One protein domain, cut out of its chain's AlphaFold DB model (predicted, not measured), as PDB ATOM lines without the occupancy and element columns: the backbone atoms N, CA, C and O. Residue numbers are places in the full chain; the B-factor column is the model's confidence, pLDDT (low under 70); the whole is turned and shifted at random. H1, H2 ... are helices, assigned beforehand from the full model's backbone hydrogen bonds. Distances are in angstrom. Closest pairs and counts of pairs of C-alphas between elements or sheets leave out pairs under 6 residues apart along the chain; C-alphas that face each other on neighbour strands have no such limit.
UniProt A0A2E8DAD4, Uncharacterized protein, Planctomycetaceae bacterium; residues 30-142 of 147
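This is residues 30 to 142 of the 147 residues of an uncharacterized protein of Planctomycetaceae bacterium (UniProt A0A2E8DAD4). One very long helix, H1, sticks out as an arm over residues 30 to 72, and after its last residue, Thr 79, a short link leads into a hairpin of two shorter helices, H2 and H3, lying side by side. The 113 printed residues hold three named helices, H1, H2 and H3 in chain order, and no named strand: all helix. The whole is extended, with a radius of gyration of the C-alphas of 25.8 A and spans of 93 by 31 by 15 A.

H1, residues 30 to 79, touches no helix. It is apart from H2, residues 87 to 109, and from H3, residues 115 to 141. H2 and H3 form a helical hairpin and touch, closest at the C-alphas of Leu 94 and Ala 128, 4.9 A apart. They run opposite ways at a shallow tilt of 14 degrees. In H1, H2 and H3 every O i to N i+4 pair is within hydrogen-bond range.

H1 runs 73.1 A from C-alpha 30 at (81.143, 109.027, 228.245) to C-alpha 79. H2 measures 32.9 A. H3 measures 39.4 A and ends at C-alpha 141, (128.925, 79.726, 156.346).

The C-alphas of Thr 30 and Glu 142, the two farthest apart, are 93.4 A apart. The printed part has no cut. The link H1 to H2 is short, and H2 to H3 tight. The pLDDT is under 70 at residues 30 to 32, 66, 70 to 84 and 141 to 142.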
ATOM      1  N   THR A  30      81.495 108.871 229.661       64.88
ATOM      2  CA  THR A  30      81.143 109.027 228.245       64.88
ATOM      3  C   THR A  30      82.104 109.939 227.477       64.88
ATOM      4  O   THR A  30      82.559 109.559 226.401       64.88
ATOM      5  N   ASN A  31      82.518 111.076 228.049       66.38
ATOM      6  CA  ASN A  31      83.483 111.985 227.411       66.38
ATOM      7  C   ASN A  31      84.879 111.352 227.295       66.38
ATOM      8  O   ASN A  31      85.644 111.659 226.379       66.38
ATOM      9  N   ARG A  32      85.226 110.455 228.226       66.44
ATOM     10  CA  ARG A  32      86.521 109.768 228.250       66.44
ATOM     11  C   ARG A  32      86.586 108.682 227.175       66.44
ATOM     12  O   ARG A  32      87.558 108.626 226.424       66.44
ATOM     13  N   ILE A  33      85.515 107.902 227.038       71.81
ATOM     14  CA  ILE A  33      85.381 106.849 226.021       71.81
ATOM     15  C   ILE A  33      85.345 107.450 224.607       71.81
ATOM     16  O   ILE A  33      86.015 106.945 223.705       71.81
ATOM     17  N   GLU A  34      84.621 108.555 224.399       73.81
ATOM     18  CA  GLU A  34      84.596 109.254 223.105       73.81
ATOM     19  C   GLU A  34      85.972 109.807 222.719       73.81
ATOM     20  O   GLU A  34      86.412 109.641 221.576       73.81
ATOM     21  N   SER A  35      86.695 110.391 223.678       70.81
ATOM     22  CA  SER A  35      88.059 110.880 223.463       70.81
ATOM     23  C   SER A  35      89.026 109.751 223.081       70.81
ATOM     24  O   SER A  35      89.833 109.906 222.161       70.81
ATOM     25  N   GLU A  36      88.944 108.593 223.738       77.56
ATOM     26  CA  GLU A  36      89.778 107.423 223.427       77.56
ATOM     27  C   GLU A  36      89.447 106.823 222.053       77.56
ATOM     28  O   GLU A  36      90.354 106.514 221.271       77.56
ATOM     29  N   LEU A  37      88.161 106.742 221.694       73.44
ATOM     30  CA  LEU A  37      87.711 106.331 220.361       73.44
ATOM     31  C   LEU A  37      88.203 107.286 219.269       73.44
ATOM     32  O   LEU A  37      88.626 106.847 218.193       73.44
ATOM     33  N   GLN A  38      88.181 108.592 219.530       76.19
ATOM     34  CA  GLN A  38      88.644 109.604 218.586       76.19
ATOM     35  C   GLN A  38      90.170 109.588 218.424       76.19
ATOM     36  O   GLN A  38      90.673 109.691 217.296       76.19
ATOM     37  N   ALA A  39      90.915 109.364 219.509       75.12
ATOM     38  CA  ALA A  39      92.359 109.150 219.471       75.12
ATOM     39  C   ALA A  39      92.723 107.863 218.705       75.12
ATOM     40  O   ALA A  39      93.610 107.883 217.845       75.12
ATOM     41  N   GLY A  40      91.994 106.767 218.942       72.62
ATOM     42  CA  GLY A  40      92.159 105.500 218.226       72.62
ATOM     43  C   GLY A  40      91.894 105.633 216.724       72.62
ATOM     44  O   GLY A  40      92.719 105.222 215.906       72.62
ATOM     45  N   ARG A  41      90.796 106.296 216.337       73.31
ATOM     46  CA  ARG A  41      90.481 106.591 214.926       73.31
ATOM     47  C   ARG A  41      91.561 107.437 214.255       73.31
ATOM     48  O   ARG A  41      91.922 107.170 213.108       73.31
ATOM     49  N   SER A  42      92.093 108.427 214.965       76.44
ATOM     50  CA  SER A  42      93.150 109.303 214.450       76.44
ATOM     51  C   SER A  42      94.465 108.546 214.236       76.44
ATOM     52  O   SER A  42      95.095 108.720 213.193       76.44
ATOM     53  N   ARG A  43      94.838 107.638 215.153       78.06
ATOM     54  CA  ARG A  43      96.004 106.748 214.993       78.06
ATOM     55  C   ARG A  43      95.872 105.825 213.790       78.06
ATOM     56  O   ARG A  43      96.758 105.818 212.942       78.06
ATOM     57  N   ILE A  44      94.750 105.115 213.671       78.94
ATOM     58  CA  ILE A  44      94.505 104.193 212.550       78.94
ATOM     59  C   ILE A  44      94.566 104.945 211.217       78.94
ATOM     60  O   ILE A  44      95.160 104.470 210.248       78.94
ATOM     61  N   ARG A  45      93.984 106.149 211.159       75.50
ATOM     62  CA  ARG A  45      94.042 106.997 209.965       75.50
ATOM     63  C   ARG A  45      95.478 107.416 209.640       75.50
ATOM     64  O   ARG A  45      95.865 107.339 208.477       75.50
ATOM     65  N   GLY A  46      96.261 107.815 210.643       76.06
ATOM     66  CA  GLY A  46      97.669 108.181 210.483       76.06
ATOM     67  C   GLY A  46      98.536 107.022 209.986       76.06
ATOM     68  O   GLY A  46      99.283 107.184 209.024       76.06
ATOM     69  N   GLU A  47      98.380 105.832 210.565       79.75
ATOM     70  CA  GLU A  47      99.087 104.624 210.123       79.75
ATOM     71  C   GLU A  47      98.730 104.242 208.686       79.75
ATOM     72  O   GLU A  47      99.609 103.890 207.898       79.75
ATOM     73  N   ARG A  48      97.449 104.355 208.314       75.50
ATOM     74  CA  ARG A  48      96.991 104.063 206.951       75.50
ATOM     75  C   ARG A  48      97.624 105.008 205.934       75.50
ATOM     76  O   ARG A  48      98.111 104.544 204.909       75.50
ATOM     77  N   VAL A  49      97.671 106.306 206.241       79.19
ATOM     78  CA  VAL A  49      98.342 107.310 205.401       79.19
ATOM     79  C   VAL A  49      99.843 107.030 205.312       79.19
ATOM     80  O   VAL A  49     100.396 107.067 204.217       79.19
ATOM     81  N   SER A  50     100.491 106.687 206.428       78.56
ATOM     82  CA  SER A  50     101.923 106.360 206.457       78.56
ATOM     83  C   SER A  50     102.256 105.171 205.550       78.56
ATOM     84  O   SER A  50     103.121 105.275 204.680       78.56
ATOM     85  N   ARG A  51     101.491 104.076 205.660       74.94
ATOM     86  CA  ARG A  51     101.643 102.902 204.782       74.94
ATOM     87  C   ARG A  51     101.396 103.247 203.318       74.94
ATOM     88  O   ARG A  51     102.094 102.751 202.444       74.94
ATOM     89  N   GLN A  52     100.430 104.114 203.036       76.75
ATOM     90  CA  GLN A  52     100.113 104.505 201.665       76.75
ATOM     91  C   GLN A  52     101.235 105.335 201.028       76.75
ATOM     92  O   GLN A  52     101.561 105.139 199.860       76.75
ATOM     93  N   VAL A  53     101.891 106.201 201.804       79.56
ATOM     94  CA  VAL A  53     103.101 106.913 201.368       79.56
ATOM     95  C   VAL A  53     104.252 105.941 201.101       79.56
ATOM     96  O   VAL A  53     105.004 106.128 200.145       79.56
ATOM     97  N   GLU A  54     104.397 104.906 201.923       74.44
ATOM     98  CA  GLU A  54     105.428 103.882 201.752       74.44
ATOM     99  C   GLU A  54     105.205 103.043 200.486       74.44
ATOM    100  O   GLU A  54     106.143 102.857 199.712       74.44
ATOM    101  N   VAL A  55     103.957 102.658 200.200       81.12
ATOM    102  CA  VAL A  55     103.574 101.997 198.941       81.12
ATOM    103  C   VAL A  55     103.941 102.861 197.734       81.12
ATOM    104  O   VAL A  55     104.646 102.389 196.848       81.12
ATOM    105  N   ILE A  56     103.590 104.153 197.739       82.44
ATOM    106  CA  ILE A  56     103.929 105.079 196.641       82.44
ATOM    107  C   ILE A  56     105.451 105.209 196.458       82.44
ATOM    108  O   ILE A  56     105.956 105.346 195.340       82.44
ATOM    109  N   ARG A  57     106.222 105.196 197.555       79.88
ATOM    110  CA  ARG A  57     107.691 105.228 197.486       79.88
ATOM    111  C   ARG A  57     108.253 103.951 196.866       79.88
ATOM    112  O   ARG A  57     109.186 104.046 196.069       79.88
ATOM    113  N   LEU A  58     107.698 102.794 197.219       77.00
ATOM    114  CA  LEU A  58     108.095 101.502 196.663       77.00
ATOM    115  C   LEU A  58     107.738 101.395 195.178       77.00
ATOM    116  O   LEU A  58     108.587 100.985 194.394       77.00
ATOM    117  N   GLU A  59     106.555 101.852 194.766       76.50
ATOM    118  CA  GLU A  59     106.148 101.911 193.353       76.50
ATOM    119  C   GLU A  59     107.144 102.730 192.522       76.50
ATOM    120  O   GLU A  59     107.683 102.244 191.529       76.50
ATOM    121  N   LYS A  60     107.521 103.925 192.997       76.44
ATOM    122  CA  LYS A  60     108.552 104.746 192.338       76.44
ATOM    123  C   LYS A  60     109.930 104.085 192.310       76.44
ATOM    124  O   LYS A  60     110.718 104.333 191.396       76.44
ATOM    125  N   ALA A  61     110.276 103.294 193.324       74.44
ATOM    126  CA  ALA A  61     111.534 102.553 193.338       74.44
ATOM    127  C   ALA A  61     111.525 101.421 192.300       74.44
ATOM    128  O   ALA A  61     112.533 101.221 191.619       74.44
ATOM    129  N   ILE A  62     110.389 100.737 192.139       79.00
ATOM    130  CA  ILE A  62     110.180  99.697 191.126       79.00
ATOM    131  C   ILE A  62     110.297 100.290 189.722       79.00
ATOM    132  O   ILE A  62     111.069  99.765 188.924       79.00
ATOM    133  N   GLU A  63     109.629 101.411 189.439       76.94
ATOM    134  CA  GLU A  63     109.722 102.094 188.139       76.94
ATOM    135  C   GLU A  63     111.177 102.442 187.785       76.94
ATOM    136  O   GLU A  63     111.670 102.112 186.705       76.94
ATOM    137  N   ARG A  64     111.923 103.025 188.733       75.25
ATOM    138  CA  ARG A  64     113.348 103.348 188.538       75.25
ATOM    139  C   ARG A  64     114.209 102.108 188.313       75.25
ATOM    140  O   ARG A  64     115.190 102.162 187.570       75.25
ATOM    141  N   LEU A  65     113.904 100.999 188.985       75.62
ATOM    142  CA  LEU A  65     114.613  99.735 188.785       75.62
ATOM    143  C   LEU A  65     114.309  99.147 187.406       75.62
ATOM    144  O   LEU A  65     115.243  98.729 186.727       75.62
ATOM    145  N   GLN A  66     113.053  99.189 186.963       69.50
ATOM    146  CA  GLN A  66     112.654  98.766 185.621       69.50
ATOM    147  C   GLN A  66     113.370  99.586 184.545       69.50
ATOM    148  O   GLN A  66     113.985  99.007 183.653       69.50
ATOM    149  N   GLU A  67     113.413 100.916 184.671       71.88
ATOM    150  CA  GLU A  67     114.165 101.772 183.745       71.88
ATOM    151  C   GLU A  67     115.656 101.410 183.689       71.88
ATOM    152  O   GLU A  67     116.256 101.371 182.610       71.88
ATOM    153  N   ARG A  68     116.271 101.116 184.842       71.44
ATOM    154  CA  ARG A  68     117.676 100.689 184.911       71.44
ATOM    155  C   ARG A  68     117.894  99.333 184.251       71.44
ATOM    156  O   ARG A  68     118.878  99.193 183.529       71.44
ATOM    157  N   VAL A  69     116.998  98.369 184.466       71.69
ATOM    158  CA  VAL A  69     117.047  97.048 183.821       71.69
ATOM    159  C   VAL A  69     116.915  97.201 182.312       71.69
ATOM    160  O   VAL A  69     117.813  96.783 181.590       71.69
ATOM    161  N   THR A  70     115.902  97.917 181.825       64.12
ATOM    162  CA  THR A  70     115.717  98.164 180.390       64.12
ATOM    163  C   THR A  70     116.906  98.903 179.775       64.12
ATOM    164  O   THR A  70     117.314  98.621 178.648       64.12
ATOM    165  N   ARG A  71     117.518  99.850 180.497       63.03
ATOM    166  CA  ARG A  71     118.740 100.520 180.037       63.03
ATOM    167  C   ARG A  71     119.923  99.554 179.958       63.03
ATOM    168  O   ARG A  71     120.677  99.630 178.991       63.03
ATOM    169  N   LEU A  72     120.091  98.671 180.940       59.94
ATOM    170  CA  LEU A  72     121.134  97.642 180.939       59.94
ATOM    171  C   LEU A  72     120.918  96.618 179.820       59.94
ATOM    172  O   LEU A  72     121.874  96.287 179.128       59.94
ATOM    173  N   GLU A  73     119.681  96.193 179.568       54.97
ATOM    174  CA  GLU A  73     119.316  95.333 178.435       54.97
ATOM    175  C   GLU A  73     119.646  96.007 177.103       54.97
ATOM    176  O   GLU A  73     120.342  95.433 176.268       54.97
ATOM    177  N   ARG A  74     119.236  97.271 176.917       55.78
ATOM    178  CA  ARG A  74     119.568  98.041 175.709       55.78
ATOM    179  C   ARG A  74     121.068  98.233 175.540       55.78
ATOM    180  O   ARG A  74     121.550  98.163 174.417       55.78
ATOM    181  N   LEU A  75     121.811  98.490 176.617       53.47
ATOM    182  CA  LEU A  75     123.272  98.594 176.569       53.47
ATOM    183  C   LEU A  75     123.908  97.248 176.229       53.47
ATOM    184  O   LEU A  75     124.820  97.224 175.410       53.47
ATOM    185  N   SER A  76     123.398  96.144 176.774       52.16
ATOM    186  CA  SER A  76     123.833  94.788 176.427       52.16
ATOM    187  C   SER A  76     123.619  94.503 174.938       52.16
ATOM    188  O   SER A  76     124.531  94.024 174.271       52.16
ATOM    189  N   LEU A  77     122.470  94.903 174.383       51.59
ATOM    190  CA  LEU A  77     122.131  94.737 172.965       51.59
ATOM    191  C   LEU A  77     122.887  95.700 172.030       51.59
ATOM    192  O   LEU A  77     123.205  95.334 170.907       51.59
ATOM    193  N   ARG A  78     123.187  96.934 172.462       47.78
ATOM    194  CA  ARG A  78     123.940  97.917 171.652       47.78
ATOM    195  C   ARG A  78     125.449  97.701 171.674       47.78
ATOM    196  O   ARG A  78     126.117  98.101 170.729       47.78
ATOM    197  N   THR A  79     125.990  97.148 172.757       45.81
ATOM    198  CA  THR A  79     127.439  96.932 172.919       45.81
ATOM    199  C   THR A  79     127.874  95.498 172.632       45.81
ATOM    200  O   THR A  79     129.066  95.206 172.690       45.81
ATOM    201  N   THR A  80     126.955  94.603 172.256       44.16
ATOM    202  CA  THR A  80     127.299  93.288 171.695       44.16
ATOM    203  C   THR A  80     127.740  93.432 170.237       44.16
ATOM    204  O   THR A  80     127.130  92.922 169.306       44.16
ATOM    205  N   GLN A  81     128.880  94.096 170.032       45.38
ATOM    206  CA  GLN A  81     129.803  93.581 169.031       45.38
ATOM    207  C   GLN A  81     130.218  92.212 169.557       45.38
ATOM    208  O   GLN A  81     130.857  92.124 170.603       45.38
ATOM    209  N   PHE A  82     129.761  91.147 168.908       49.06
ATOM    210  CA  PHE A  82     130.333  89.829 169.122       49.06
ATOM    211  C   PHE A  82     131.737  89.911 168.525       49.06
ATOM    212  O   PHE A  82     131.841  90.021 167.299       49.06
ATOM    213  N   PRO A  83     132.813  89.966 169.335       53.41
ATOM    214  CA  PRO A  83     134.142  89.887 168.762       53.41
ATOM    215  C   PRO A  83     134.208  88.608 167.928       53.41
ATOM    216  O   PRO A  83     133.600  87.594 168.280       53.41
ATOM    217  N   ALA A  84     134.891  88.676 166.788       61.50
ATOM    218  CA  ALA A  84     135.172  87.512 165.967       61.50
ATOM    219  C   ALA A  84     136.096  86.570 166.749       61.50
ATOM    220  O   ALA A  84     137.309  86.633 166.596       61.50
ATOM    221  N   ILE A  85     135.514  85.755 167.623       71.56
ATOM    222  CA  ILE A  85     136.213  84.761 168.431       71.56
ATOM    223  C   ILE A  85     136.074  83.390 167.785       71.56
ATOM    224  O   ILE A  85     135.080  83.079 167.120       71.56
ATOM    225  N   THR A  86     137.091  82.567 167.977       80.81
ATOM    226  CA  THR A  86     137.071  81.169 167.566       80.81
ATOM    227  C   THR A  86     136.043  80.384 168.386       80.81
ATOM    228  O   THR A  86     135.661  80.777 169.490       80.81
ATOM    229  N   VAL A  87     135.599  79.229 167.876       82.12
ATOM    230  CA  VAL A  87     134.710  78.336 168.645       82.12
ATOM    231  C   VAL A  87     135.361  77.909 169.961       82.12
ATOM    232  O   VAL A  87     134.686  77.874 170.983       82.12
ATOM    233  N   MET A  88     136.672  77.655 169.959       82.12
ATOM    234  CA  MET A  88     137.418  77.271 171.159       82.12
ATOM    235  C   MET A  88     137.394  78.371 172.232       82.12
ATOM    236  O   MET A  88     137.166  78.080 173.406       82.12
ATOM    237  N   GLU A  89     137.590  79.630 171.837       84.06
ATOM    238  CA  GLU A  89     137.503  80.780 172.747       84.06
ATOM    239  C   GLU A  89     136.079  80.969 173.278       84.06
ATOM    240  O   GLU A  89     135.899  81.162 174.479       84.06
ATOM    241  N   ALA A  90     135.062  80.827 172.424       84.12
ATOM    242  CA  ALA A  90     133.666  80.918 172.841       84.12
ATOM    243  C   ALA A  90     133.266  79.795 173.823       84.12
ATOM    244  O   ALA A  90     132.524  80.029 174.776       84.12
ATOM    245  N   GLU A  91     133.782  78.575 173.642       88.12
ATOM    246  CA  GLU A  91     133.587  77.464 174.586       88.12
ATOM    247  C   GLU A  91     134.328  77.682 175.910       88.12
ATOM    248  O   GLU A  91     133.854  77.260 176.969       88.12
ATOM    249  N   ALA A  92     135.498  78.322 175.882       89.25
ATOM    250  CA  ALA A  92     136.212  78.710 177.094       89.25
ATOM    251  C   ALA A  92     135.455  79.803 177.868       89.25
ATOM    252  O   ALA A  92     135.284  79.682 179.081       89.25
ATOM    253  N   GLU A  93     134.941  80.819 177.169       88.50
ATOM    254  CA  GLU A  93     134.131  81.894 177.752       88.50
ATOM    255  C   GLU A  93     132.839  81.349 178.376       88.50
ATOM    256  O   GLU A  93     132.500  81.710 179.505       88.50
ATOM    257  N   LEU A  94     132.163  80.412 177.700       93.31
ATOM    258  CA  LEU A  94     130.978  79.747 178.244       93.31
ATOM    259  C   LEU A  94     131.288  78.986 179.536       93.31
ATOM    260  O   LEU A  94     130.605  79.192 180.538       93.31
ATOM    261  N   ARG A  95     132.340  78.160 179.544       94.50
ATOM    262  CA  ARG A  95     132.750  77.413 180.746       94.50
ATOM    263  C   ARG A  95     133.096  78.340 181.906       94.50
ATOM    264  O   ARG A  95     132.719  78.074 183.047       94.50
ATOM    265  N   TYR A  96     133.787  79.440 181.618       92.00
ATOM    266  CA  TYR A  96     134.102  80.446 182.625       92.00
ATOM    267  C   TYR A  96     132.830  81.088 183.196       92.00
ATOM    268  O   TYR A  96     132.675  81.161 184.414       92.00
ATOM    269  N   ALA A  97     131.892  81.502 182.341       89.44
ATOM    270  CA  ALA A  97     130.629  82.096 182.770       89.44
ATOM    271  C   ALA A  97     129.777  81.128 183.613       89.44
ATOM    272  O   ALA A  97     129.188  81.544 184.612       89.44
ATOM    273  N   GLU A  98     129.731  79.844 183.246       95.25
ATOM    274  CA  GLU A  98     129.016  78.808 184.001       95.25
ATOM    275  C   GLU A  98     129.635  78.589 185.386       95.25
ATOM    276  O   GLU A  98     128.910  78.581 186.381       95.25
ATOM    277  N   SER A  99     130.968  78.532 185.478       96.62
ATOM    278  CA  SER A  99     131.676  78.437 186.760       96.62
ATOM    279  C   SER A  99     131.412  79.646 187.667       96.62
ATOM    280  O   SER A  99     131.155  79.485 188.860       96.62
ATOM    281  N   GLN A 100     131.411  80.862 187.111       92.25
ATOM    282  CA  GLN A 100     131.106  82.078 187.872       92.25
ATOM    283  C   GLN A 100     129.655  82.116 188.364       92.25
ATOM    284  O   GLN A 100     129.382  82.611 189.461       92.25
ATOM    285  N   LEU A 101     128.712  81.603 187.568       94.19
ATOM    286  CA  LEU A 101     127.319  81.481 187.988       94.19
ATOM    287  C   LEU A 101     127.164  80.458 189.117       94.19
ATOM    288  O   LEU A 101     126.422  80.724 190.059       94.19
ATOM    289  N   GLU A 102     127.862  79.325 189.044       95.50
ATOM    290  CA  GLU A 102     127.840  78.313 190.101       95.50
ATOM    291  C   GLU A 102     128.360  78.882 191.426       95.50
ATOM    292  O   GLU A 102     127.700  78.758 192.457       95.50
ATOM    293  N   GLU A 103     129.487  79.596 191.394       92.69
ATOM    294  CA  GLU A 103     130.019  80.261 192.585       92.69
ATOM    295  C   GLU A 103     129.061  81.341 193.103       92.69
ATOM    296  O   GLU A 103     128.773  81.416 194.297       92.69
ATOM    297  N   SER A 104     128.474  82.131 192.201       91.00
ATOM    298  CA  SER A 104     127.476  83.136 192.575       91.00
ATOM    299  C   SER A 104     126.238  82.513 193.229       91.00
ATOM    300  O   SER A 104     125.685  83.088 194.165       91.00
ATOM    301  N   ALA A 105     125.797  81.342 192.761       91.31
ATOM    302  CA  ALA A 105     124.683  80.608 193.349       91.31
ATOM    303  C   ALA A 105     125.026  80.102 194.758       91.31
ATOM    304  O   ALA A 105     124.241  80.311 195.679       91.31
ATOM    305  N   ARG A 106     126.230  79.549 194.956       95.44
ATOM    306  CA  ARG A 106     126.710  79.113 196.281       95.44
ATOM    307  C   ARG A 106     126.785  80.266 197.278       95.44
ATOM    308  O   ARG A 106     126.358  80.127 198.420       95.44
ATOM    309  N   LEU A 107     127.313  81.416 196.860       92.94
ATOM    310  CA  LEU A 107     127.378  82.610 197.709       92.94
ATOM    311  C   LEU A 107     125.979  83.162 198.014       92.94
ATOM    312  O   LEU A 107     125.728  83.646 199.115       92.94
ATOM    313  N   HIS A 108     125.045  83.060 197.069       92.25
ATOM    314  CA  HIS A 108     123.657  83.452 197.294       92.25
ATOM    315  C   HIS A 108     122.945  82.549 198.306       92.25
ATOM    316  O   HIS A 108     122.263  83.063 199.187       92.25
ATOM    317  N   GLU A 109     123.149  81.232 198.240       93.00
ATOM    318  CA  GLU A 109     122.614  80.281 199.227       93.00
ATOM    319  C   GLU A 109     123.124  80.565 200.647       93.00
ATOM    320  O   GLU A 109     122.388  80.399 201.616       93.00
ATOM    321  N   LYS A 110     124.358  81.070 200.775       94.56
ATOM    322  CA  LYS A 110     124.931  81.539 202.048       94.56
ATOM    323  C   LYS A 110     124.420  82.917 202.491       94.56
ATOM    324  O   LYS A 110     124.767  83.375 203.575       94.56
ATOM    325  N   GLY A 111     123.621  83.597 201.666       92.19
ATOM    326  CA  GLY A 111     123.154  84.965 201.906       92.19
ATOM    327  C   GLY A 111     124.216  86.049 201.670       92.19
ATOM    328  O   GLY A 111     123.987  87.211 201.995       92.19
ATOM    329  N   GLU A 112     125.367  85.693 201.094       90.75
ATOM    330  CA  GLU A 112     126.512  86.587 200.860       90.75
ATOM    331  C   GLU A 112     126.411  87.342 199.524       90.75
ATOM    332  O   GLU A 112     127.126  88.318 199.286       90.75
ATOM    333  N   LEU A 113     125.504  86.913 198.643       88.50
ATOM    334  CA  LEU A 113     125.281  87.511 197.332       88.50
ATOM    335  C   LEU A 113     123.804  87.852 197.121       88.50
ATOM    336  O   LEU A 113     122.915  87.071 197.455       88.50
ATOM    337  N   SER A 114     123.524  89.003 196.511       89.31
ATOM    338  CA  SER A 114     122.150  89.396 196.187       89.31
ATOM    339  C   SER A 114     121.595  88.628 194.983       89.31
ATOM    340  O   SER A 114     122.329  88.261 194.064       89.31
ATOM    341  N   GLU A 115     120.271  88.469 194.933       85.25
ATOM    342  CA  GLU A 115     119.571  87.851 193.796       85.25
ATOM    343  C   GLU A 115     119.872  88.576 192.471       85.25
ATOM    344  O   GLU A 115     120.092  87.944 191.438       85.25
ATOM    345  N   ALA A 116     119.997  89.908 192.504       80.19
ATOM    346  CA  ALA A 116     120.379  90.707 191.340       80.19
ATOM    347  C   ALA A 116     121.761  90.318 190.782       80.19
ATOM    348  O   ALA A 116     121.979  90.339 189.568       80.19
ATOM    349  N   ARG A 117     122.706  89.941 191.652       81.44
ATOM    350  CA  ARG A 117     124.039  89.498 191.235       81.44
ATOM    351  C   ARG A 117     123.994  88.104 190.608       81.44
ATOM    352  O   ARG A 117     124.638  87.896 189.582       81.44
ATOM    353  N   VAL A 118     123.175  87.197 191.144       87.19
ATOM    354  CA  VAL A 118     122.915  85.878 190.536       87.19
ATOM    355  C   VAL A 118     122.258  86.028 189.165       87.19
ATOM    356  O   VAL A 118     122.689  85.401 188.197       87.19
ATOM    357  N   ALA A 119     121.255  86.902 189.046       81.69
ATOM    358  CA  ALA A 119     120.594  87.200 187.778       81.69
ATOM    359  C   ALA A 119     121.584  87.746 186.734       81.69
ATOM    360  O   ALA A 119     121.558  87.322 185.579       81.69
ATOM    361  N   SER A 120     122.518  88.610 187.147       81.31
ATOM    362  CA  SER A 120     123.609  89.064 186.278       81.31
ATOM    363  C   SER A 120     124.492  87.909 185.799       81.31
ATOM    364  O   SER A 120     124.859  87.889 184.627       81.31
ATOM    365  N   GLY A 121     124.817  86.940 186.662       82.31
ATOM    366  CA  GLY A 121     125.568  85.741 186.271       82.31
ATOM    367  C   GLY A 121     124.822  84.890 185.237       82.31
ATOM    368  O   GLY A 121     125.413  84.448 184.254       82.31
ATOM    369  N   ARG A 122     123.499  84.729 185.396       88.50
ATOM    370  CA  ARG A 122     122.649  84.011 184.426       88.50
ATOM    371  C   ARG A 122     122.665  84.687 183.055       88.50
ATOM    372  O   ARG A 122     122.796  84.005 182.042       88.50
ATOM    373  N   LEU A 123     122.581  86.017 183.022       86.81
ATOM    374  CA  LEU A 123     122.676  86.788 181.780       86.81
ATOM    375  C   LEU A 123     124.038  86.612 181.093       86.81
ATOM    376  O   LEU A 123     124.080  86.477 179.871       86.81
ATOM    377  N   SER A 124     125.134  86.550 181.856       81.00
ATOM    378  CA  SER A 124     126.466  86.272 181.303       81.00
ATOM    379  C   SER A 124     126.544  84.898 180.630       81.00
ATOM    380  O   SER A 124     127.082  84.800 179.529       81.00
ATOM    381  N   VAL A 125     125.954  83.853 181.225       90.62
ATOM    382  CA  VAL A 125     125.890  82.513 180.608       90.62
ATOM    383  C   VAL A 125     125.093  82.539 179.306       90.62
ATOM    384  O   VAL A 125     125.545  82.005 178.294       90.62
ATOM    385  N   VAL A 126     123.922  83.187 179.296       90.00
ATOM    386  CA  VAL A 126     123.098  83.317 178.081       90.00
ATOM    387  C   VAL A 126     123.873  84.023 176.966       90.00
ATOM    388  O   VAL A 126     123.857  83.568 175.823       90.00
ATOM    389  N   ARG A 127     124.604  85.093 177.297       86.44
ATOM    390  CA  ARG A 127     125.446  85.817 176.339       86.44
ATOM    391  C   ARG A 127     126.554  84.930 175.763       86.44
ATOM    392  O   ARG A 127     126.692  84.873 174.542       86.44
ATOM    393  N   ALA A 128     127.279  84.205 176.613       83.19
ATOM    394  CA  ALA A 128     128.355  83.316 176.181       83.19
ATOM    395  C   ALA A 128     127.841  82.162 175.296       83.19
ATOM    396  O   ALA A 128     128.479  81.795 174.309       83.19
ATOM    397  N   ARG A 129     126.638  81.633 175.574       89.00
ATOM    398  CA  ARG A 129     125.980  80.645 174.699       89.00
ATOM    399  C   ARG A 129     125.666  81.220 173.322       89.00
ATOM    400  O   ARG A 129     125.996  80.590 172.321       89.00
ATOM    401  N   ALA A 130     125.099  82.423 173.263       85.94
ATOM    402  CA  ALA A 130     124.828  83.092 171.992       85.94
ATOM    403  C   ALA A 130     126.124  83.359 171.196       85.94
ATOM    404  O   ALA A 130     126.158  83.140 169.986       85.94
ATOM    405  N   GLN A 131     127.210  83.761 171.870       83.31
ATOM    406  CA  GLN A 131     128.542  83.911 171.263       83.31
ATOM    407  C   GLN A 131     129.024  82.603 170.621       83.31
ATOM    408  O   GLN A 131     129.472  82.607 169.473       83.31
ATOM    409  N   LEU A 132     128.884  81.480 171.327       87.56
ATOM    410  CA  LEU A 132     129.257  80.164 170.818       87.56
ATOM    411  C   LEU A 132     128.419  79.741 169.603       87.56
ATOM    412  O   LEU A 132     128.958  79.213 168.629       87.56
ATOM    413  N   GLU A 133     127.111  79.986 169.629       86.56
ATOM    414  CA  GLU A 133     126.229  79.685 168.498       86.56
ATOM    415  C   GLU A 133     126.597  80.495 167.251       86.56
ATOM    416  O   GLU A 133     126.675  79.929 166.155       86.56
ATOM    417  N   ILE A 134     126.902  81.784 167.418       83.31
ATOM    418  CA  ILE A 134     127.360  82.665 166.336       83.31
ATOM    419  C   ILE A 134     128.706  82.186 165.779       83.31
ATOM    420  O   ILE A 134     128.844  82.044 164.562       83.31
ATOM    421  N   ALA A 135     129.675  81.863 166.640       83.56
ATOM    422  CA  ALA A 135     130.980  81.352 166.215       83.56
ATOM    423  C   ALA A 135     130.846  80.043 165.409       83.56
ATOM    424  O   ALA A 135     131.440  79.895 164.338       83.56
ATOM    425  N   ARG A 136     129.990  79.114 165.860       85.19
ATOM    426  CA  ARG A 136     129.688  77.860 165.143       85.19
ATOM    427  C   ARG A 136     128.948  78.094 163.825       85.19
ATOM    428  O   ARG A 136     129.152  77.358 162.860       85.19
ATOM    429  N   ALA A 137     128.045  79.071 163.767       82.94
ATOM    430  CA  ALA A 137     127.339  79.434 162.538       82.94
ATOM    431  C   ALA A 137     128.287  80.042 161.494       82.94
ATOM    432  O   ALA A 137     128.162  79.739 160.305       82.94
ATOM    433  N   ARG A 138     129.279  80.823 161.931       76.12
ATOM    434  CA  ARG A 138     130.288  81.412 161.048       76.12
ATOM    435  C   ARG A 138     131.143  80.359 160.346       76.12
ATOM    436  O   ARG A 138     131.270  80.402 159.131       76.12
ATOM    437  N   ILE A 139     131.629  79.346 161.069       74.19
ATOM    438  CA  ILE A 139     132.382  78.231 160.457       74.19
ATOM    439  C   ILE A 139     131.554  77.509 159.384       74.19
ATOM    440  O   ILE A 139     132.080  77.126 158.344       74.19
ATOM    441  N   ARG A 140     130.247  77.340 159.621       70.75
ATOM    442  CA  ARG A 140     129.343  76.678 158.667       70.75
ATOM    443  C   ARG A 140     129.102  77.487 157.392       70.75
ATOM    444  O   ARG A 140     128.767  76.897 156.373       70.75
ATOM    445  N   THR A 141     129.226  78.809 157.458       68.12
ATOM    446  CA  THR A 141     128.925  79.726 156.346       68.12
ATOM    447  C   THR A 141     130.181  80.200 155.610       68.12
ATOM    448  O   THR A 141     130.103  80.498 154.422       68.12
ATOM    449  N   GLU A 142     131.347  80.180 156.263       61.19
ATOM    450  CA  GLU A 142     132.646  80.588 155.713       61.19
ATOM    451  C   GLU A 142     133.725  79.498 155.930       61.19
ATOM    452  O   GLU A 142     134.681  79.708 156.681       61.19
TER     453      GLU A 142